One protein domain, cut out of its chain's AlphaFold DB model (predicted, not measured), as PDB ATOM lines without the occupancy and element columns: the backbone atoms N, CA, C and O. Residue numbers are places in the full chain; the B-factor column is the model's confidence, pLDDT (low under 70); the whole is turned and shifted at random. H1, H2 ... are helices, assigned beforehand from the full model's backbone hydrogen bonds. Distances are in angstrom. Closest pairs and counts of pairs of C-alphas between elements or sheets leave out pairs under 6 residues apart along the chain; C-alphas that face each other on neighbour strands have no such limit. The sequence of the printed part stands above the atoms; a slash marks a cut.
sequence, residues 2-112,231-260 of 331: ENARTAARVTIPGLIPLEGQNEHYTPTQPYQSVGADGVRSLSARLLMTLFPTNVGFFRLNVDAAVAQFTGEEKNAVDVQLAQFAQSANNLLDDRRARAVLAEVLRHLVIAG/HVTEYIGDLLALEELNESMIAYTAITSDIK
ATOM      1  N   GLU A   2     -10.791 -24.275  13.717       88.06
ATOM      2  CA  GLU A   2     -10.664 -25.416  12.792       88.06
ATOM      3  C   GLU A   2     -10.686 -26.790  13.477       88.06
ATOM      4  O   GLU A   2     -11.481 -27.645  13.113       88.06
ATOM      5  N   ASN A   3      -9.937 -26.963  14.570       89.56
ATOM      6  CA  ASN A   3      -9.959 -28.214  15.343       89.56
ATOM      7  C   ASN A   3     -11.371 -28.613  15.805       89.56
ATOM      8  O   ASN A   3     -11.699 -29.793  15.843       89.56
ATOM      9  N   ALA A   4     -12.215 -27.630  16.131       91.38
ATOM     10  CA  ALA A   4     -13.587 -27.876  16.556       91.38
ATOM     11  C   ALA A   4     -14.468 -28.331  15.379       91.38
ATOM     12  O   ALA A   4     -15.305 -29.213  15.554       91.38
ATOM     13  N   ARG A   5     -14.249 -27.791  14.172       91.44
ATOM     14  CA  ARG A   5     -14.919 -28.247  12.942       91.44
ATOM     15  C   ARG A   5     -14.503 -29.665  12.574       91.44
ATOM     16  O   ARG A   5     -15.365 -30.488  12.283       91.44
ATOM     17  N   THR A   6     -13.212 -29.979  12.661       91.50
ATOM     18  CA  THR A   6     -12.707 -31.341  12.441       91.50
ATOM     19  C   THR A   6     -13.308 -32.321  13.445       91.50
ATOM     20  O   THR A   6     -13.777 -33.385  13.048       91.50
ATOM     21  N   ALA A   7     -13.366 -31.943  14.727       93.06
ATOM     22  CA  ALA A   7     -14.000 -32.742  15.771       93.06
ATOM     23  C   ALA A   7     -15.500 -32.953  15.513       93.06
ATOM     24  O   ALA A   7     -15.991 -34.069  15.663       93.06
ATOM     25  N   ALA A   8     -16.227 -31.915  15.087       92.81
ATOM     26  CA  ALA A   8     -17.641 -32.026  14.735       92.81
ATOM     27  C   ALA A   8     -17.855 -32.942  13.520       92.81
ATOM     28  O   ALA A   8     -18.736 -33.795  13.555       92.81
ATOM     29  N   ARG A   9     -17.009 -32.837  12.484       92.19
ATOM     30  CA  ARG A   9     -17.078 -33.674  11.274       92.19
ATOM     31  C   ARG A   9     -17.032 -35.169  11.591       92.19
ATOM     32  O   ARG A   9     -17.812 -35.921  11.026       92.19
ATOM     33  N   VAL A  10     -16.135 -35.586  12.485       92.50
ATOM     34  CA  VAL A  10     -15.962 -37.005  12.842       92.50
ATOM     35  C   VAL A  10     -16.892 -37.477  13.959       92.50
ATOM     36  O   VAL A  10     -16.858 -38.648  14.308       92.50
ATOM     37  N   THR A  11     -17.693 -36.601  14.571       93.25
ATOM     38  CA  THR A  11     -18.599 -36.986  15.667       93.25
ATOM     39  C   THR A  11     -20.051 -36.715  15.306       93.25
ATOM     40  O   THR A  11     -20.765 -37.625  14.901       93.25
ATOM     41  N   ILE A  12     -20.504 -35.473  15.463       91.69
ATOM     42  CA  ILE A  12     -21.863 -35.036  15.155       91.69
ATOM     43  C   ILE A  12     -21.748 -33.927  14.109       91.69
ATOM     44  O   ILE A  12     -21.506 -32.763  14.464       91.69
ATOM     45  N   PRO A  13     -21.887 -34.266  12.819       88.75
ATOM     46  CA  PRO A  13     -21.643 -33.306  11.765       88.75
ATOM     47  C   PRO A  13     -22.784 -32.276  11.738       88.75
ATOM     48  O   PRO A  13     -23.948 -32.593  11.982       88.75
ATOM     49  N   GLY A  14     -22.439 -31.010  11.499       84.56
ATOM     50  CA  GLY A  14     -23.383 -29.887  11.541       84.56
ATOM     51  C   GLY A  14     -23.542 -29.209  12.908       84.56
ATOM     52  O   GLY A  14     -24.127 -28.131  12.960       84.56
ATOM     53  N   LEU A  15     -22.977 -29.754  13.998       88.12
ATOM     54  CA  LEU A  15     -22.987 -29.058  15.296       88.12
ATOM     55  C   LEU A  15     -22.234 -27.720  15.222       88.12
ATOM     56  O   LEU A  15     -22.694 -26.705  15.734       88.12
ATOM     57  N   ILE A  16     -21.082 -27.726  14.549       89.31
ATOM     58  CA  ILE A  16     -20.321 -26.524  14.208       89.31
ATOM     59  C   ILE A  16     -20.284 -26.446  12.682       89.31
ATOM     60  O   ILE A  16     -19.660 -27.314  12.064       89.31
ATOM     61  N   PRO A  17     -20.950 -25.458  12.063       85.06
ATOM     62  CA  PRO A  17     -20.975 -25.342  10.613       85.06
ATOM     63  C   PRO A  17     -19.596 -24.959  10.060       85.06
ATOM     64  O   PRO A  17     -18.779 -24.310  10.730       85.06
ATOM     65  N   LEU A  18     -19.334 -25.361   8.814       81.25
ATOM     66  CA  LEU A  18     -18.179 -24.866   8.067       81.25
ATOM     67  C   LEU A  18     -18.443 -23.424   7.603       81.25
ATOM     68  O   LEU A  18     -19.570 -22.928   7.627       81.25
ATOM     69  N   GLU A  19     -17.388 -22.728   7.189       78.25
ATOM     70  CA  GLU A  19     -17.505 -21.335   6.740       78.25
ATOM     71  C   GLU A  19     -18.395 -21.218   5.508       78.25
ATOM     72  O   GLU A  19     -18.274 -21.995   4.563       78.25
ATOM     73  N   GLY A  20     -19.295 -20.231   5.527       72.94
ATOM     74  CA  GLY A  20     -20.194 -19.951   4.407       72.94
ATOM     75  C   GLY A  20     -21.293 -20.993   4.196       72.94
ATOM     76  O   GLY A  20     -21.956 -20.963   3.161       72.94
ATOM     77  N   GLN A  21     -21.495 -21.918   5.141       71.75
ATOM     78  CA  GLN A  21     -22.602 -22.865   5.066       71.75
ATOM     79  C   GLN A  21     -23.906 -22.228   5.526       71.75
ATOM     80  O   GLN A  21     -24.006 -21.702   6.633       71.75
ATOM     81  N   ASN A  22     -24.907 -22.321   4.655       70.88
ATOM     82  CA  ASN A  22     -26.266 -21.870   4.917       70.88
ATOM     83  C   ASN A  22     -27.116 -23.008   5.499       70.88
ATOM     84  O   ASN A  22     -26.716 -24.172   5.502       70.88
ATOM     85  N   GLU A  23     -28.335 -22.676   5.912       69.25
ATOM     86  CA  GLU A  23     -29.323 -23.595   6.500       69.25
ATOM     87  C   GLU A  23     -29.681 -24.796   5.604       69.25
ATOM     88  O   GLU A  23     -30.095 -25.839   6.099       69.25
ATOM     89  N   HIS A  24     -29.474 -24.689   4.287       75.38
ATOM     90  CA  HIS A  24     -29.709 -25.777   3.329       75.38
ATOM     91  C   HIS A  24     -28.551 -26.775   3.209       75.38
ATOM     92  O   HIS A  24     -28.618 -27.712   2.408       75.38
ATOM     93  N   TYR A  25     -27.464 -26.584   3.956       78.94
ATOM     94  CA  TYR A  25     -26.341 -27.503   3.911       78.94
ATOM     95  C   TYR A  25     -26.691 -28.822   4.610       78.94
ATOM     96  O   TYR A  25     -26.990 -28.856   5.801       78.94
ATOM     97  N   THR A  26     -26.615 -29.926   3.864       81.88
ATOM     98  CA  THR A  26     -26.731 -31.269   4.439       81.88
ATOM     99  C   THR A  26     -25.335 -31.773   4.799       81.88
ATOM    100  O   THR A  26     -24.527 -31.985   3.890       81.88
ATOM    101  N   PRO A  27     -25.021 -31.963   6.093       82.25
ATOM    102  CA  PRO A  27     -23.728 -32.489   6.494       82.25
ATOM    103  C   PRO A  27     -23.530 -33.925   6.004       82.25
ATOM    104  O   PRO A  27     -24.415 -34.772   6.147       82.25
ATOM    105  N   THR A  28     -22.341 -34.209   5.473       86.06
ATOM    106  CA  THR A  28     -21.909 -35.580   5.184       86.06
ATOM    107  C   THR A  28     -21.802 -36.357   6.493       86.06
ATOM    108  O   THR A  28     -21.179 -35.886   7.445       86.06
ATOM    109  N   GLN A  29     -22.435 -37.528   6.547       89.69
ATOM    110  CA  GLN A  29     -22.347 -38.414   7.704       89.69
ATOM    111  C   GLN A  29     -20.983 -39.115   7.727       89.69
ATOM    112  O   GLN A  29     -20.521 -39.520   6.657       89.69
ATOM    113  N   PRO A  30     -20.353 -39.263   8.905       92.69
ATOM    114  CA  PRO A  30     -19.132 -40.043   9.032       92.69
ATOM    115  C   PRO A  30     -19.395 -41.537   8.788       92.69
ATOM    116  O   PRO A  30     -20.511 -42.030   8.982       92.69
ATOM    117  N   TYR A  31     -18.358 -42.265   8.386       93.75
ATOM    118  CA  TYR A  31     -18.369 -43.713   8.171       93.75
ATOM    119  C   TYR A  31     -18.395 -44.510   9.483       93.75
ATOM    120  O   TYR A  31     -18.781 -45.681   9.484       93.75
ATOM    121  N   GLN A  32     -18.019 -43.888  10.602       93.44
ATOM    122  CA  GLN A  32     -18.022 -44.486  11.940       93.44
ATOM    123  C   GLN A  32     -19.065 -43.852  12.886       93.44
ATOM    124  O   GLN A  32     -19.293 -42.643  12.858       93.44
ATOM    125  N   SER A  33     -19.668 -44.654  13.777       93.38
ATOM    126  CA  SER A  33     -20.642 -44.181  14.787       93.38
ATOM    127  C   SER A  33     -20.080 -44.036  16.208       93.38
ATOM    128  O   SER A  33     -20.690 -43.379  17.051       93.38
ATOM    129  N   VAL A  34     -18.907 -44.610  16.486       94.06
ATOM    130  CA  VAL A  34     -18.252 -44.641  17.806       94.06
ATOM    131  C   VAL A  34     -18.049 -43.236  18.381       94.06
ATOM    132  O   VAL A  34     -18.320 -43.001  19.557       94.06
ATOM    133  N   GLY A  35     -17.619 -42.276  17.560       92.81
ATOM    134  CA  GLY A  35     -17.435 -40.884  17.970       92.81
ATOM    135  C   GLY A  35     -18.753 -40.206  18.351       92.81
ATOM    136  O   GLY A  35     -18.821 -39.515  19.369       92.81
ATOM    137  N   ALA A  36     -19.818 -40.437  17.578       93.19
ATOM    138  CA  ALA A  36     -21.147 -39.907  17.869       93.19
ATOM    139  C   ALA A  36     -21.717 -40.499  19.170       93.19
ATOM    140  O   ALA A  36     -22.190 -39.763  20.043       93.19
ATOM    141  N   ASP A  37     -21.609 -41.819  19.335       94.25
ATOM    142  CA  ASP A  37     -22.088 -42.542  20.514       94.25
ATOM    143  C   ASP A  37     -21.288 -42.182  21.773       94.25
ATOM    144  O   ASP A  37     -21.863 -41.979  22.850       94.25
ATOM    145  N   GLY A  38     -19.970 -42.018  21.642       94.31
ATOM    146  CA  GLY A  38     -19.083 -41.568  22.712       94.31
ATOM    147  C   GLY A  38     -19.464 -40.180  23.221       94.31
ATOM    148  O   GLY A  38     -19.705 -40.001  24.416       94.31
ATOM    149  N   VAL A  39     -19.625 -39.204  22.322       94.62
ATOM    150  CA  VAL A  39     -20.045 -37.848  22.713       94.62
ATOM    151  C   VAL A  39     -21.443 -37.854  23.325       94.62
ATOM    152  O   VAL A  39     -21.669 -37.202  24.351       94.62
ATOM    153  N   ARG A  40     -22.392 -38.584  22.725       93.19
ATOM    154  CA  ARG A  40     -23.774 -38.658  23.213       93.19
ATOM    155  C   ARG A  40     -23.838 -39.251  24.616       93.19
ATOM    156  O   ARG A  40     -24.495 -38.677  25.486       93.19
ATOM    157  N   SER A  41     -23.167 -40.379  24.835       95.31
ATOM    158  CA  SER A  41     -23.162 -41.079  26.121       95.31
ATOM    159  C   SER A  41     -22.431 -40.283  27.203       95.31
ATOM    160  O   SER A  41     -22.961 -40.147  28.307       95.31
ATOM    161  N   LEU A  42     -21.278 -39.687  26.884       95.25
ATOM    162  CA  LEU A  42     -20.531 -38.835  27.807       95.25
ATOM    163  C   LEU A  42     -21.352 -37.609  28.220       95.25
ATOM    164  O   LEU A  42     -21.533 -37.362  29.410       95.25
ATOM    165  N   SER A  43     -21.914 -36.881  27.251       94.50
ATOM    166  CA  SER A  43     -22.706 -35.672  27.521       94.50
ATOM    167  C   SER A  43     -23.962 -35.982  28.341       94.50
ATOM    168  O   SER A  43     -24.308 -35.229  29.250       94.50
ATOM    169  N   ALA A  44     -24.635 -37.103  28.055       93.88
ATOM    170  CA  ALA A  44     -25.816 -37.530  28.803       93.88
ATOM    171  C   ALA A  44     -25.479 -37.890  30.258       93.88
ATOM    172  O   ALA A  44     -26.194 -37.476  31.170       93.88
ATOM    173  N   ARG A  45     -24.374 -38.611  30.489       95.00
ATOM    174  CA  ARG A  45     -23.912 -38.935  31.845       95.00
ATOM    175  C   ARG A  45     -23.522 -37.677  32.613       95.00
ATOM    176  O   ARG A  45     -23.973 -37.514  33.739       95.00
ATOM    177  N   LEU A  46     -22.774 -36.763  31.991       94.81
ATOM    178  CA  LEU A  46     -22.403 -35.485  32.605       94.81
ATOM    179  C   LEU A  46     -23.631 -34.693  33.043       94.81
ATOM    180  O   LEU A  46     -23.672 -34.221  34.176       94.81
ATOM    181  N   LEU A  47     -24.657 -34.611  32.192       92.75
ATOM    182  CA  LEU A  47     -25.907 -33.936  32.529       92.75
ATOM    183  C   LEU A  47     -26.569 -34.561  33.761       92.75
ATOM    184  O   LEU A  47     -26.921 -33.839  34.687       92.75
ATOM    185  N   MET A  48     -26.697 -35.890  33.795       91.44
ATOM    186  CA  MET A  48     -27.301 -36.601  34.928       91.44
ATOM    187  C   MET A  48     -26.503 -36.423  36.225       91.44
ATOM    188  O   MET A  48     -27.097 -36.350  37.297       91.44
ATOM    189  N   THR A  49     -25.172 -36.343  36.134       91.69
ATOM    190  CA  THR A  49     -24.299 -36.174  37.306       91.69
ATOM    191  C   THR A  49     -24.235 -34.738  37.819       91.69
ATOM    192  O   THR A  49     -24.208 -34.534  39.027       91.69
ATOM    193  N   LEU A  50     -24.207 -33.747  36.924       90.88
ATOM    194  CA  LEU A  50     -24.059 -32.334  37.282       90.88
ATOM    195  C   LEU A  50     -25.405 -31.681  37.602       90.88
ATOM    196  O   LEU A  50     -25.483 -30.831  38.481       90.88
ATOM    197  N   PHE A  51     -26.460 -32.082  36.889       90.06
ATOM    198  CA  PHE A  51     -27.795 -31.496  36.987       90.06
ATOM    199  C   PHE A  51     -28.871 -32.588  37.128       90.06
ATOM    200  O   PHE A  51     -29.706 -32.755  36.230       90.06
ATOM    201  N   PRO A  52     -28.875 -33.346  38.243       87.62
ATOM    202  CA  PRO A  52     -29.935 -34.308  38.533       87.62
ATOM    203  C   PRO A  52     -31.319 -33.636  38.608       87.62
ATOM    204  O   PRO A  52     -31.446 -32.452  38.923       87.62
ATOM    205  N   THR A  53     -32.376 -34.399  38.314       78.94
ATOM    206  CA  THR A  53     -33.765 -33.897  38.330       78.94
ATOM    207  C   THR A  53     -34.400 -33.935  39.714       78.94
ATOM    208  O   THR A  53     -35.164 -33.046  40.063       78.94
ATOM    209  N   ASN A  54     -34.084 -34.965  40.505       76.88
ATOM    210  CA  ASN A  54     -34.768 -35.242  41.773       76.88
ATOM    211  C   ASN A  54     -33.997 -34.763  43.008       76.88
ATOM    212  O   ASN A  54     -34.526 -34.822  44.114       76.88
ATOM    213  N   VAL A  55     -32.743 -34.341  42.846       82.62
ATOM    214  CA  VAL A  55     -31.867 -33.942  43.953       82.62
ATOM    215  C   VAL A  55     -31.330 -32.548  43.663       82.62
ATOM    216  O   VAL A  55     -30.936 -32.265  42.535       82.62
ATOM    217  N   GLY A  56     -31.300 -31.678  44.673       79.00
ATOM    218  CA  GLY A  56     -30.660 -30.370  44.546       79.00
ATOM    219  C   GLY A  56     -29.162 -30.522  44.265       79.00
ATOM    220  O   GLY A  56     -28.460 -31.221  44.996       79.00
ATOM    221  N   PHE A  57     -28.667 -29.869  43.210       84.31
ATOM    222  CA  PHE A  57     -27.260 -29.963  42.790       84.31
ATOM    223  C   PHE A  57     -26.313 -29.036  43.574       84.31
ATOM    224  O   PHE A  57     -25.096 -29.145  43.453       84.31
ATOM    225  N   PHE A  58     -26.853 -28.132  44.394       85.88
ATOM    226  CA  PHE A  58     -26.090 -27.213  45.234       85.88
ATOM    227  C   PHE A  58     -26.704 -27.124  46.633       85.88
ATOM    228  O   PHE A  58     -27.886 -27.411  46.833       85.88
ATOM    229  N   ARG A  59     -25.885 -26.728  47.610       84.81
ATOM    230  CA  ARG A  59     -26.290 -26.500  49.001       84.81
ATOM    231  C   ARG A  59     -25.861 -25.102  49.416       84.81
ATOM    232  O   ARG A  59     -24.742 -24.692  49.114       84.81
ATOM    233  N   LEU A  60     -26.757 -24.393  50.090       84.94
ATOM    234  CA  LEU A  60     -26.482 -23.094  50.686       84.94
ATOM    235  C   LEU A  60     -26.259 -23.317  52.177       84.94
ATOM    236  O   LEU A  60     -27.140 -23.846  52.845       84.94
ATOM    237  N   ASN A  61     -25.087 -22.932  52.671       81.94
ATOM    238  CA  ASN A  61     -24.747 -22.988  54.087       81.94
ATOM    239  C   ASN A  61     -24.368 -21.579  54.545       81.94
ATOM    240  O   ASN A  61     -23.728 -20.840  53.792       81.94
ATOM    241  N   VAL A  62     -24.730 -21.220  55.773       78.62
ATOM    242  CA  VAL A  62     -24.265 -19.971  56.388       78.62
ATOM    243  C   VAL A  62     -22.849 -20.171  56.915       78.62
ATOM    244  O   VAL A  62     -22.552 -21.185  57.549       78.62
ATOM    245  N   ASP A  63     -21.977 -19.191  56.686       79.38
ATOM    246  CA  ASP A  63     -20.662 -19.183  57.318       79.38
ATOM    247  C   ASP A  63     -20.797 -18.978  58.839       79.38
ATOM    248  O   ASP A  63     -21.580 -18.153  59.321       79.38
ATOM    249  N   ALA A  64     -20.019 -19.731  59.615       67.81
ATOM    250  CA  ALA A  64     -20.124 -19.788  61.070       67.81
ATOM    251  C   ALA A  64     -19.904 -18.420  61.738       67.81
ATOM    252  O   ALA A  64     -20.465 -18.174  62.807       67.81
ATOM    253  N   ALA A  65     -19.129 -17.539  61.099       68.69
ATOM    254  CA  ALA A  65     -18.888 -16.176  61.558       68.69
ATOM    255  C   ALA A  65     -20.148 -15.299  61.479       68.69
ATOM    256  O   ALA A  65     -20.419 -14.548  62.408       68.69
ATOM    257  N   VAL A  66     -20.953 -15.423  60.419       66.62
ATOM    258  CA  VAL A  66     -22.177 -14.623  60.216       66.62
ATOM    259  C   VAL A  66     -23.311 -15.118  61.114       66.62
ATOM    260  O   VAL A  66     -24.069 -14.321  61.661       66.62
ATOM    261  N   ALA A  67     -23.373 -16.430  61.351       60.41
ATOM    262  CA  ALA A  67     -24.391 -17.055  62.192       60.41
ATOM    263  C   ALA A  67     -24.308 -16.672  63.685       60.41
ATOM    264  O   ALA A  67     -25.258 -16.902  64.428       60.41
ATOM    265  N   GLN A  68     -23.181 -16.116  64.151       61.56
ATOM    266  CA  GLN A  68     -23.062 -15.574  65.513       61.56
ATOM    267  C   GLN A  68     -23.702 -14.184  65.653       61.56
ATOM    268  O   GLN A  68     -24.097 -13.814  66.755       61.56
ATOM    269  N   PHE A  69     -23.831 -13.429  64.558       61.47
ATOM    270  CA  PHE A  69     -24.379 -12.068  64.571       61.47
ATOM    271  C   PHE A  69     -25.901 -12.021  64.423       61.47
ATOM    272  O   PHE A  69     -26.516 -11.052  64.858       61.47
ATOM    273  N   THR A  70     -26.520 -13.040  63.823       61.81
ATOM    274  CA  THR A  70     -27.966 -13.041  63.554       61.81
ATOM    275  C   THR A  70     -28.821 -13.424  64.759       61.81
ATOM    276  O   THR A  70     -30.002 -13.101  64.758       61.81
ATOM    277  N   GLY A  71     -28.270 -14.071  65.794       62.59
ATOM    278  CA  GLY A  71     -28.992 -14.388  67.042       62.59
ATOM    279  C   GLY A  71     -30.192 -15.343  66.901       62.59
ATOM    280  O   GLY A  71     -30.754 -15.762  67.909       62.59
ATOM    281  N   GLU A  72     -30.572 -15.703  65.676       62.16
ATOM    282  CA  GLU A  72     -31.597 -16.692  65.360       62.16
ATOM    283  C   GLU A  72     -31.066 -18.117  65.562       62.16
ATOM    284  O   GLU A  72     -29.879 -18.405  65.373       62.16
ATOM    285  N   GLU A  73     -31.960 -19.038  65.931       69.75
ATOM    286  CA  GLU A  73     -31.643 -20.462  65.967       69.75
ATOM    287  C   GLU A  73     -31.147 -20.897  64.580       69.75
ATOM    288  O   GLU A  73     -31.905 -20.870  63.611       69.75
ATOM    289  N   LYS A  74     -29.878 -21.316  64.475       71.44
ATOM    290  CA  LYS A  74     -29.238 -21.754  63.215       71.44
ATOM    291  C   LYS A  74     -30.114 -22.706  62.390       71.44
ATOM    292  O   LYS A  74     -30.179 -22.592  61.171       71.44
ATOM    293  N   ASN A  75     -30.858 -23.570  63.077       76.12
ATOM    294  CA  ASN A  75     -31.790 -24.516  62.474       76.12
ATOM    295  C   ASN A  75     -32.896 -23.835  61.645       76.12
ATOM    296  O   ASN A  75     -33.278 -24.360  60.604       76.12
ATOM    297  N   ALA A  76     -33.413 -22.679  62.071       80.25
ATOM    298  CA  ALA A  76     -34.457 -21.957  61.343       80.25
ATOM    299  C   ALA A  76     -33.922 -21.343  60.039       80.25
ATOM    300  O   ALA A  76     -34.579 -21.428  58.998       80.25
ATOM    301  N   VAL A  77     -32.706 -20.790  60.074       81.69
ATOM    302  CA  VAL A  77     -32.037 -20.215  58.895       81.69
ATOM    303  C   VAL A  77     -31.687 -21.307  57.881       81.69
ATOM    304  O   VAL A  77     -31.931 -21.139  56.686       81.69
ATOM    305  N   ASP A  78     -31.202 -22.459  58.345       81.62
ATOM    306  CA  ASP A  78     -30.882 -23.596  57.475       81.62
ATOM    307  C   ASP A  78     -32.130 -24.140  56.758       81.62
ATOM    308  O   ASP A  78     -32.077 -24.469  55.568       81.62
ATOM    309  N   VAL A  79     -33.285 -24.172  57.435       85.19
ATOM    310  CA  VAL A  79     -34.563 -24.558  56.813       85.19
ATOM    311  C   VAL A  79     -34.975 -23.560  55.728       85.19
ATOM    312  O   VAL A  79     -35.386 -23.977  54.643       85.19
ATOM    313  N   GLN A  80     -34.836 -22.255  55.971       85.38
ATOM    314  CA  GLN A  80     -35.143 -21.236  54.962       85.38
ATOM    315  C   GLN A  80     -34.194 -21.321  53.759       85.38
ATOM    316  O   GLN A  80     -34.637 -21.252  52.614       85.38
ATOM    317  N   LEU A  81     -32.898 -21.538  53.985       85.75
ATOM    318  CA  LEU A  81     -31.922 -21.718  52.908       85.75
ATOM    319  C   LEU A  81     -32.188 -22.975  52.078       85.75
ATOM    320  O   LEU A  81     -32.052 -22.937  50.853       85.75
ATOM    321  N   ALA A  82     -32.628 -24.063  52.712       86.56
ATOM    322  CA  ALA A  82     -33.075 -25.254  52.000       86.56
ATOM    323  C   ALA A  82     -34.304 -24.958  51.119       86.56
ATOM    324  O   ALA A  82     -34.357 -25.401  49.970       86.56
ATOM    325  N   GLN A  83     -35.257 -24.153  51.608       86.50
ATOM    326  CA  GLN A  83     -36.407 -23.704  50.811       86.50
ATOM    327  C   GLN A  83     -35.982 -22.814  49.633       86.50
ATOM    328  O   GLN A  83     -36.471 -23.008  48.518       86.50
ATOM    329  N   PHE A  84     -35.033 -21.893  49.832       87.50
ATOM    330  CA  PHE A  84     -34.477 -21.075  48.747       87.50
ATOM    331  C   PHE A  84     -33.760 -21.921  47.694       87.50
ATOM    332  O   PHE A  84     -33.977 -21.724  46.499       87.50
ATOM    333  N   ALA A  85     -32.954 -22.898  48.115       86.12
ATOM    334  CA  ALA A  85     -32.297 -23.824  47.201       86.12
ATOM    335  C   ALA A  85     -33.324 -24.634  46.393       86.12
ATOM    336  O   ALA A  85     -33.170 -24.789  45.180       86.12
ATOM    337  N   GLN A  86     -34.408 -25.098  47.021       86.06
ATOM    338  CA  GLN A  86     -35.483 -25.798  46.315       86.06
ATOM    339  C   GLN A  86     -36.208 -24.884  45.316       86.06
ATOM    340  O   GLN A  86     -36.430 -25.280  44.173       86.06
ATOM    341  N   SER A  87     -36.531 -23.650  45.709       87.12
ATOM    342  CA  SER A  87     -37.162 -22.662  44.825       87.12
ATOM    343  C   SER A  87     -36.288 -22.345  43.606       87.12
ATOM    344  O   SER A  87     -36.780 -22.308  42.479       87.12
ATOM    345  N   ALA A  88     -34.978 -22.206  43.804       85.56
ATOM    346  CA  ALA A  88     -34.030 -21.994  42.717       85.56
ATOM    347  C   ALA A  88     -33.909 -23.212  41.778       85.56
ATOM    348  O   ALA A  88     -33.772 -23.029  40.568       85.56
ATOM    349  N   ASN A  89     -34.021 -24.445  42.291       84.50
ATOM    350  CA  ASN A  89     -34.108 -25.640  41.444       84.50
ATOM    351  C   ASN A  89     -35.399 -25.655  40.609       84.50
ATOM    352  O   ASN A  89     -35.342 -25.939  39.417       84.50
ATOM    353  N   ASN A  90     -36.540 -25.279  41.191       85.81
ATOM    354  CA  ASN A  90     -37.803 -25.190  40.451       85.81
ATOM    355  C   ASN A  90     -37.726 -24.132  39.337       85.81
ATOM    356  O   ASN A  90     -38.157 -24.372  38.215       85.81
ATOM    357  N   LEU A  91     -37.079 -22.995  39.608       84.88
ATOM    358  CA  LEU A  91     -36.868 -21.936  38.621       84.88
ATOM    359  C   LEU A  91     -36.018 -22.407  37.429       84.88
ATOM    360  O   LEU A  91     -36.260 -21.987  36.295       84.88
ATOM    361  N   LEU A  92     -35.036 -23.286  37.657       83.44
ATOM    362  CA  LEU A  92     -34.252 -23.896  36.578       83.44
ATOM    363  C   LEU A  92     -35.145 -24.720  35.631       83.44
ATOM    364  O   LEU A  92     -34.936 -24.720  34.410       83.44
ATOM    365  N   ASP A  93     -36.151 -25.379  36.198       83.25
ATOM    366  CA  ASP A  93     -37.061 -26.282  35.496       83.25
ATOM    367  C   ASP A  93     -38.132 -25.522  34.731       83.25
ATOM    368  O   ASP A  93     -38.341 -25.791  33.543       83.25
ATOM    369  N   ASP A  94     -38.691 -24.487  35.354       86.19
ATOM    370  CA  ASP A  94     -39.623 -23.552  34.726       86.19
ATOM    371  C   ASP A  94     -39.016 -22.910  33.471       86.19
ATOM    372  O   ASP A  94     -39.678 -22.742  32.445       86.19
ATOM    373  N   ARG A  95     -37.710 -22.611  33.505       84.75
ATOM    374  CA  ARG A  95     -36.978 -22.010  32.377       84.75
ATOM    375  C   ARG A  95     -36.544 -23.000  31.305       84.75
ATOM    376  O   ARG A  95     -35.900 -22.584  30.340       84.75
ATOM    377  N   ARG A  96     -36.849 -24.296  31.451       85.44
ATOM    378  CA  ARG A  96     -36.385 -25.376  30.558       85.44
ATOM    379  C   ARG A  96     -34.859 -25.406  30.400       85.44
ATOM    380  O   ARG A  96     -34.339 -25.864  29.380       85.44
ATOM    381  N   ALA A  97     -34.124 -24.947  31.415       87.19
ATOM    382  CA  ALA A  97     -32.682 -24.764  31.318       87.19
ATOM    383  C   ALA A  97     -31.939 -26.091  31.117       87.19
ATOM    384  O   ALA A  97     -30.933 -26.116  30.418       87.19
ATOM    385  N   ARG A  98     -32.443 -27.220  31.640       88.44
ATOM    386  CA  ARG A  98     -31.790 -28.535  31.476       88.44
ATOM    387  C   ARG A  98     -31.641 -28.974  30.017       88.44
ATOM    388  O   ARG A  98     -30.616 -29.556  29.673       88.44
ATOM    389  N   ALA A  99     -32.618 -28.684  29.157       89.56
ATOM    390  CA  ALA A  99     -32.523 -29.010  27.732       89.56
ATOM    391  C   ALA A  99     -31.392 -28.216  27.058       89.56
ATOM    392  O   ALA A  99     -30.599 -28.775  26.305       89.56
ATOM    393  N   VAL A 100     -31.275 -26.938  27.423       92.75
ATOM    394  CA  VAL A 100     -30.204 -26.048  26.969       92.75
ATOM    395  C   VAL A 100     -28.852 -26.529  27.506       92.75
ATOM    396  O   VAL A 100     -27.904 -26.703  26.750       92.75
ATOM    397  N   LEU A 101     -28.758 -26.856  28.797       92.38
ATOM    398  CA  LEU A 101     -27.531 -27.378  29.408       92.38
ATOM    399  C   LEU A 101     -27.072 -28.698  28.768       92.38
ATOM    400  O   LEU A 101     -25.871 -28.921  28.620       92.38
ATOM    401  N   ALA A 102     -27.998 -29.555  28.329       92.75
ATOM    402  CA  ALA A 102     -27.660 -30.772  27.592       92.75
ATOM    403  C   ALA A 102     -26.934 -30.461  26.272       92.75
ATOM    404  O   ALA A 102     -25.983 -31.150  25.902       92.75
ATOM    405  N   GLU A 103     -27.362 -29.414  25.568       92.81
ATOM    406  CA  GLU A 103     -26.725 -28.949  24.340       92.81
ATOM    407  C   GLU A 103     -25.403 -28.218  24.612       92.81
ATOM    408  O   GLU A 103     -24.425 -28.443  23.892       92.81
ATOM    409  N   VAL A 104     -25.328 -27.424  25.686       95.12
ATOM    410  CA  VAL A 104     -24.085 -26.799  26.172       95.12
ATOM    411  C   VAL A 104     -23.018 -27.862  26.412       95.12
ATOM    412  O   VAL A 104     -21.895 -27.710  25.942       95.12
ATOM    413  N   LEU A 105     -23.358 -28.963  27.090       95.19
ATOM    414  CA  LEU A 105     -22.411 -30.045  27.369       95.19
ATOM    415  C   LEU A 105     -21.922 -30.733  26.090       95.19
ATOM    416  O   LEU A 105     -20.729 -31.008  25.980       95.19
ATOM    417  N   ARG A 106     -22.790 -30.942  25.089       94.00
ATOM    418  CA  ARG A 106     -22.366 -31.483  23.783       94.00
ATOM    419  C   ARG A 106     -21.368 -30.558  23.085       94.00
ATOM    420  O   ARG A 106     -20.330 -31.021  22.614       94.00
ATOM    421  N   HIS A 107     -21.649 -29.253  23.063       94.31
ATOM    422  CA  HIS A 107     -20.728 -28.255  22.516       94.31
ATOM    423  C   HIS A 107     -19.421 -28.196  23.307       94.31
ATOM    424  O   HIS A 107     -18.350 -28.086  22.719       94.31
ATOM    425  N   LEU A 108     -19.476 -28.324  24.630       94.88
ATOM    426  CA  LEU A 108     -18.290 -28.308  25.476       94.88
ATOM    427  C   LEU A 108     -17.398 -29.534  25.214       94.88
ATOM    428  O   LEU A 108     -16.186 -29.386  25.094       94.88
ATOM    429  N   VAL A 109     -17.981 -30.721  25.029       95.38
ATOM    430  CA  VAL A 109     -17.236 -31.949  24.703       95.38
ATOM    431  C   VAL A 109     -16.601 -31.877  23.304       95.38
ATOM    432  O   VAL A 109     -15.419 -32.198  23.160       95.38
ATOM    433  N   ILE A 110     -17.345 -31.423  22.285       94.62
ATOM    434  CA  ILE A 110     -16.876 -31.380  20.883       94.62
ATOM    435  C   ILE A 110     -15.996 -30.156  20.603       94.62
ATOM    436  O   ILE A 110     -14.868 -30.297  20.128       94.62
ATOM    437  N   ALA A 111     -16.495 -28.953  20.893       93.31
ATOM    438  CA  ALA A 111     -15.864 -27.672  20.567       93.31
ATOM    439  C   ALA A 111     -14.918 -27.157  21.662       93.31
ATOM    440  O   ALA A 111     -14.057 -26.314  21.401       93.31
ATOM    441  N   GLY A 112     -15.082 -27.632  22.902       94.12
ATOM    442  CA  GLY A 112     -14.276 -27.207  24.053       94.12
ATOM    443  C   GLY A 112     -14.693 -25.867  24.643       94.12
ATOM    444  O   GLY A 112     -14.180 -25.476  25.688       94.12
ATOM    445  N   HIS A 231     -12.483 -32.069  24.633       94.19
ATOM    446  CA  HIS A 231     -12.160 -33.455  24.959       94.19
ATOM    447  C   HIS A 231     -11.924 -34.297  23.702       94.19
ATOM    448  O   HIS A 231     -10.967 -35.056  23.621       94.19
ATOM    449  N   VAL A 232     -12.760 -34.109  22.675       94.19
ATOM    450  CA  VAL A 232     -12.632 -34.837  21.402       94.19
ATOM    451  C   VAL A 232     -11.308 -34.513  20.705       94.19
ATOM    452  O   VAL A 232     -10.714 -35.386  20.083       94.19
ATOM    453  N   THR A 233     -10.803 -33.281  20.843       90.44
ATOM    454  CA  THR A 233      -9.524 -32.880  20.232       90.44
ATOM    455  C   THR A 233      -8.332 -33.651  20.814       90.44
ATOM    456  O   THR A 233      -7.311 -33.770  20.145       90.44
ATOM    457  N   GLU A 234      -8.428 -34.179  22.037       91.44
ATOM    458  CA  GLU A 234      -7.356 -34.984  22.644       91.44
ATOM    459  C   GLU A 234      -7.204 -36.345  21.951       91.44
ATOM    460  O   GLU A 234      -6.080 -36.794  21.745       91.44
ATOM    461  N   TYR A 235      -8.316 -36.941  21.512       92.69
ATOM    462  CA  TYR A 235      -8.373 -38.257  20.856       92.69
ATOM    463  C   TYR A 235      -8.654 -38.167  19.350       92.69
ATOM    464  O   TYR A 235      -9.069 -39.137  18.717       92.69
ATOM    465  N   ILE A 236      -8.456 -36.989  18.753       93.69
ATOM    466  CA  ILE A 236      -8.836 -36.745  17.358       93.69
ATOM    467  C   ILE A 236      -8.047 -37.615  16.374       93.69
ATOM    468  O   ILE A 236      -8.587 -37.992  15.340       93.69
ATOM    469  N   GLY A 237      -6.794 -37.948  16.701       94.12
ATOM    470  CA  GLY A 237      -5.950 -38.808  15.869       94.12
ATOM    471  C   GLY A 237      -6.553 -40.199  15.689       94.12
ATOM    472  O   GLY A 237      -6.709 -40.654  14.559       94.12
ATOM    473  N   ASP A 238      -6.985 -40.816  16.787       95.00
ATOM    474  CA  ASP A 238      -7.588 -42.152  16.767       95.00
ATOM    475  C   ASP A 238      -8.947 -42.142  16.058       95.00
ATOM    476  O   ASP A 238      -9.247 -43.039  15.271       95.00
ATOM    477  N   LEU A 239      -9.759 -41.101  16.281       94.62
ATOM    478  CA  LEU A 239     -11.054 -40.953  15.611       94.62
ATOM    479  C   LEU A 239     -10.912 -40.782  14.094       94.62
ATOM    480  O   LEU A 239     -11.717 -41.329  13.344       94.62
ATOM    481  N   LEU A 240      -9.898 -40.043  13.638       94.75
ATOM    482  CA  LEU A 240      -9.616 -39.879  12.211       94.75
ATOM    483  C   LEU A 240      -9.109 -41.179  11.580       94.75
ATOM    484  O   LEU A 240      -9.573 -41.544  10.505       94.75
ATOM    485  N   ALA A 241      -8.212 -41.898  12.258       95.75
ATOM    486  CA  ALA A 241      -7.726 -43.190  11.780       95.75
ATOM    487  C   ALA A 241      -8.858 -44.228  11.684       95.75
ATOM    488  O   ALA A 241      -8.929 -44.992  10.722       95.75
ATOM    489  N   LEU A 242      -9.773 -44.234  12.659       95.62
ATOM    490  CA  LEU A 242     -10.945 -45.108  12.652       95.62
ATOM    491  C   LEU A 242     -11.902 -44.784  11.498       95.62
ATOM    492  O   LEU A 242     -12.470 -45.696  10.898       95.62
ATOM    493  N   GLU A 243     -12.095 -43.504  11.195       95.06
ATOM    494  CA  GLU A 243     -12.919 -43.062  10.069       95.06
ATOM    495  C   GLU A 243     -12.342 -43.547   8.730       95.06
ATOM    496  O   GLU A 243     -13.049 -44.197   7.963       95.06
ATOM    497  N   GLU A 244     -11.049 -43.315   8.488       96.00
ATOM    498  CA  GLU A 244     -10.362 -43.718   7.249       96.00
ATOM    499  C   GLU A 244     -10.333 -45.246   7.069       96.00
ATOM    500  O   GLU A 244     -10.524 -45.772   5.964       96.00
ATOM    501  N   LEU A 245     -10.150 -45.982   8.169       96.69
ATOM    502  CA  LEU A 245     -10.222 -47.440   8.164       96.69
ATOM    503  C   LEU A 245     -11.622 -47.930   7.775       96.69
ATOM    504  O   LEU A 245     -11.747 -48.808   6.920       96.69
ATOM    505  N   ASN A 246     -12.675 -47.366   8.372       96.56
ATOM    506  CA  ASN A 246     -14.052 -47.762   8.071       96.56
ATOM    507  C   ASN A 246     -14.461 -47.388   6.642       96.56
ATOM    508  O   ASN A 246     -15.099 -48.198   5.966       96.56
ATOM    509  N   GLU A 247     -14.044 -46.221   6.149       96.12
ATOM    510  CA  GLU A 247     -14.229 -45.827   4.749       96.12
ATOM    511  C   GLU A 247     -13.612 -46.868   3.802       96.12
ATOM    512  O   GLU A 247     -14.282 -47.389   2.902       96.12
ATOM    513  N   SER A 248     -12.359 -47.253   4.064       97.50
ATOM    514  CA  SER A 248     -11.639 -48.263   3.282       97.50
ATOM    515  C   SER A 248     -12.323 -49.633   3.331       97.50
ATOM    516  O   SER A 248     -12.427 -50.314   2.309       97.50
ATOM    517  N   MET A 249     -12.838 -50.041   4.496       97.12
ATOM    518  CA  MET A 249     -13.574 -51.301   4.656       97.12
ATOM    519  C   MET A 249     -14.892 -51.314   3.874       97.12
ATOM    520  O   MET A 249     -15.232 -52.329   3.256       97.12
ATOM    521  N   ILE A 250     -15.630 -50.203   3.862       96.25
ATOM    522  CA  ILE A 250     -16.876 -50.075   3.097       96.25
ATOM    523  C   ILE A 250     -16.578 -50.134   1.597       96.25
ATOM    524  O   ILE A 250     -17.230 -50.889   0.874       96.25
ATOM    525  N   ALA A 251     -15.552 -49.413   1.135       95.94
ATOM    526  CA  ALA A 251     -15.117 -49.452  -0.258       95.94
ATOM    527  C   ALA A 251     -14.681 -50.866  -0.684       95.94
ATOM    528  O   ALA A 251     -15.101 -51.367  -1.729       95.94
ATOM    529  N   TYR A 252     -13.899 -51.550   0.156       97.50
ATOM    530  CA  TYR A 252     -13.486 -52.935  -0.069       97.50
ATOM    531  C   TYR A 252     -14.682 -53.893  -0.157       97.50
ATOM    532  O   TYR A 252     -14.747 -54.745  -1.049       97.50
ATOM    533  N   THR A 253     -15.657 -53.735   0.739       96.88
ATOM    534  CA  THR A 253     -16.875 -54.553   0.754       96.88
ATOM    535  C   THR A 253     -17.707 -54.319  -0.503       96.88
ATOM    536  O   THR A 253     -18.194 -55.280  -1.095       96.88
ATOM    537  N   ALA A 254     -17.810 -53.070  -0.968       95.81
ATOM    538  CA  ALA A 254     -18.506 -52.735  -2.207       95.81
ATOM    539  C   ALA A 254     -17.869 -53.429  -3.424       95.81
ATOM    540  O   ALA A 254     -18.581 -54.042  -4.217       95.81
ATOM    541  N   ILE A 255     -16.536 -53.418  -3.532       95.75
ATOM    542  CA  ILE A 255     -15.814 -54.102  -4.618       95.75
ATOM    543  C   ILE A 255     -15.992 -55.622  -4.525       95.75
ATOM    544  O   ILE A 255     -16.256 -56.275  -5.529       95.75
ATOM    545  N   THR A 256     -15.880 -56.190  -3.323       95.25
ATOM    546  CA  THR A 256     -15.989 -57.643  -3.107       95.25
ATOM    547  C   THR A 256     -17.413 -58.159  -3.340       95.25
ATOM    548  O   THR A 256     -17.601 -59.304  -3.743       95.25
ATOM    549  N   SER A 257     -18.425 -57.317  -3.111       95.00
ATOM    550  CA  SER A 257     -19.828 -57.652  -3.374       95.00
ATOM    551  C   SER A 257     -20.175 -57.733  -4.867       95.00
ATOM    552  O   SER A 257     -21.188 -58.338  -5.224       95.00
ATOM    553  N   ASP A 258     -19.334 -57.174  -5.743       90.06
ATOM    554  CA  ASP A 258     -19.499 -57.233  -7.194       90.06
ATOM    555  C   ASP A 258     -18.961 -58.562  -7.750       90.06
ATOM    556  O   ASP A 258     -17.771 -58.738  -8.025       90.06
ATOM    557  N   ILE A 259     -19.859 -59.538  -7.895       85.69
ATOM    558  CA  ILE A 259     -19.523 -60.858  -8.430       85.69
ATOM    559  C   ILE A 259     -19.432 -60.777  -9.956       85.69
ATOM    560  O   ILE A 259     -20.448 -60.741 -10.653       85.69
ATOM    561  N   LYS A 260     -18.206 -60.843 -10.481       85.31
ATOM    562  CA  LYS A 260     -17.945 -60.955 -11.922       85.31
ATOM    563  C   LYS A 260     -17.659 -62.395 -12.311       85.31
ATOM    564  O   LYS A 260     -16.771 -63.040 -11.757       85.31
TER     565      LYS A 260
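Overview. This is residues 2 to 112 and 231 to 260 of the 331 residues of an uncharacterized protein of Brevundimonas sp. KM4 (UniProt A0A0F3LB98). What does the eye meet first? The model is a long, thin string of helices: H2 and H4 cross in its middle, and H1 and H5 pack at one end of H4. H3, to which the chain runs out through residues 51 to 73, makes one end of the length and H6 the other, where residues 251 to 260 stick out. How much is printed, and how is it spread? The printed part has 141 residues with six named helices, H1 to H6 in order along the chain, and no named strand: the class is all helix. The whole is extended, with a radius of gyration of the C-alphas of 23.9 A and spans of 91 by 29 by 25 A.

Along the chain. Where do the helices before the cut lie? H1 is residues 2 to 10, from C-alpha 2 at (-10.664, -25.416, 12.792), and H2 is residues 34 to 50, 23.8 A long. H3, residues 74 to 94, begins with C-alpha 74 at (-29.238, -21.754, 63.215) and is 30.4 A long; H4, residues 97 to 111, is 20.2 A long. And after it? H5 is residues 231 to 234. H6, residues 236 to 257, is 31.4 A long and ends with C-alpha 257 at (-19.828, -57.652, -3.374).

Arrangement. How does H1 stand to the others? H1 and H4 touch about perpendicular, at 74 degrees, H4 with residues 110 to 111 alone; the closest C-alphas, Ala 4 and Ala 111, are 4.6 A apart. H1 also touches H5, closest at the C-alphas of Ala 7 and Val 232, 6.2 A. H6 touches H1 with residues 236 to 243 alone, the C-alphas of Ala 7 and Ile 236 closest at 6.7 A, the same way at a tilt of 38 degrees, only just steep. What of H2, H3 and H4? H2 and H4 touch at a steep tilt of 44 degrees, opposite ways, with the C-alphas of Ser 43 and Arg 106 closest at 5.6 A. H3 touches no helix; it is close to H4 but not clearly touching, with the C-alphas of Leu 92 and Arg 98 closest at 7.3 A. Are the backbones well formed? Every O i to N i+4 pair is within hydrogen-bond range in H1, H2, H3, H4 and H6; H5 is too short for such a pair.

Size, cuts and confidence. How far does it reach? The two C-alphas farthest apart, Gly 71 and Lys 260, are 92.3 A apart. Where is the cut, and which links are long? Residues 113 to 230 are not printed, and C-alphas 112 and 231 are 6.7 A apart across the cut. The links H1 to H2 and H2 to H3, each of 23 residues, are long. Where is confidence low? Residue 23 and residues 64 to 73 are under 70; the mean pLDDT of the printed part is 87.3.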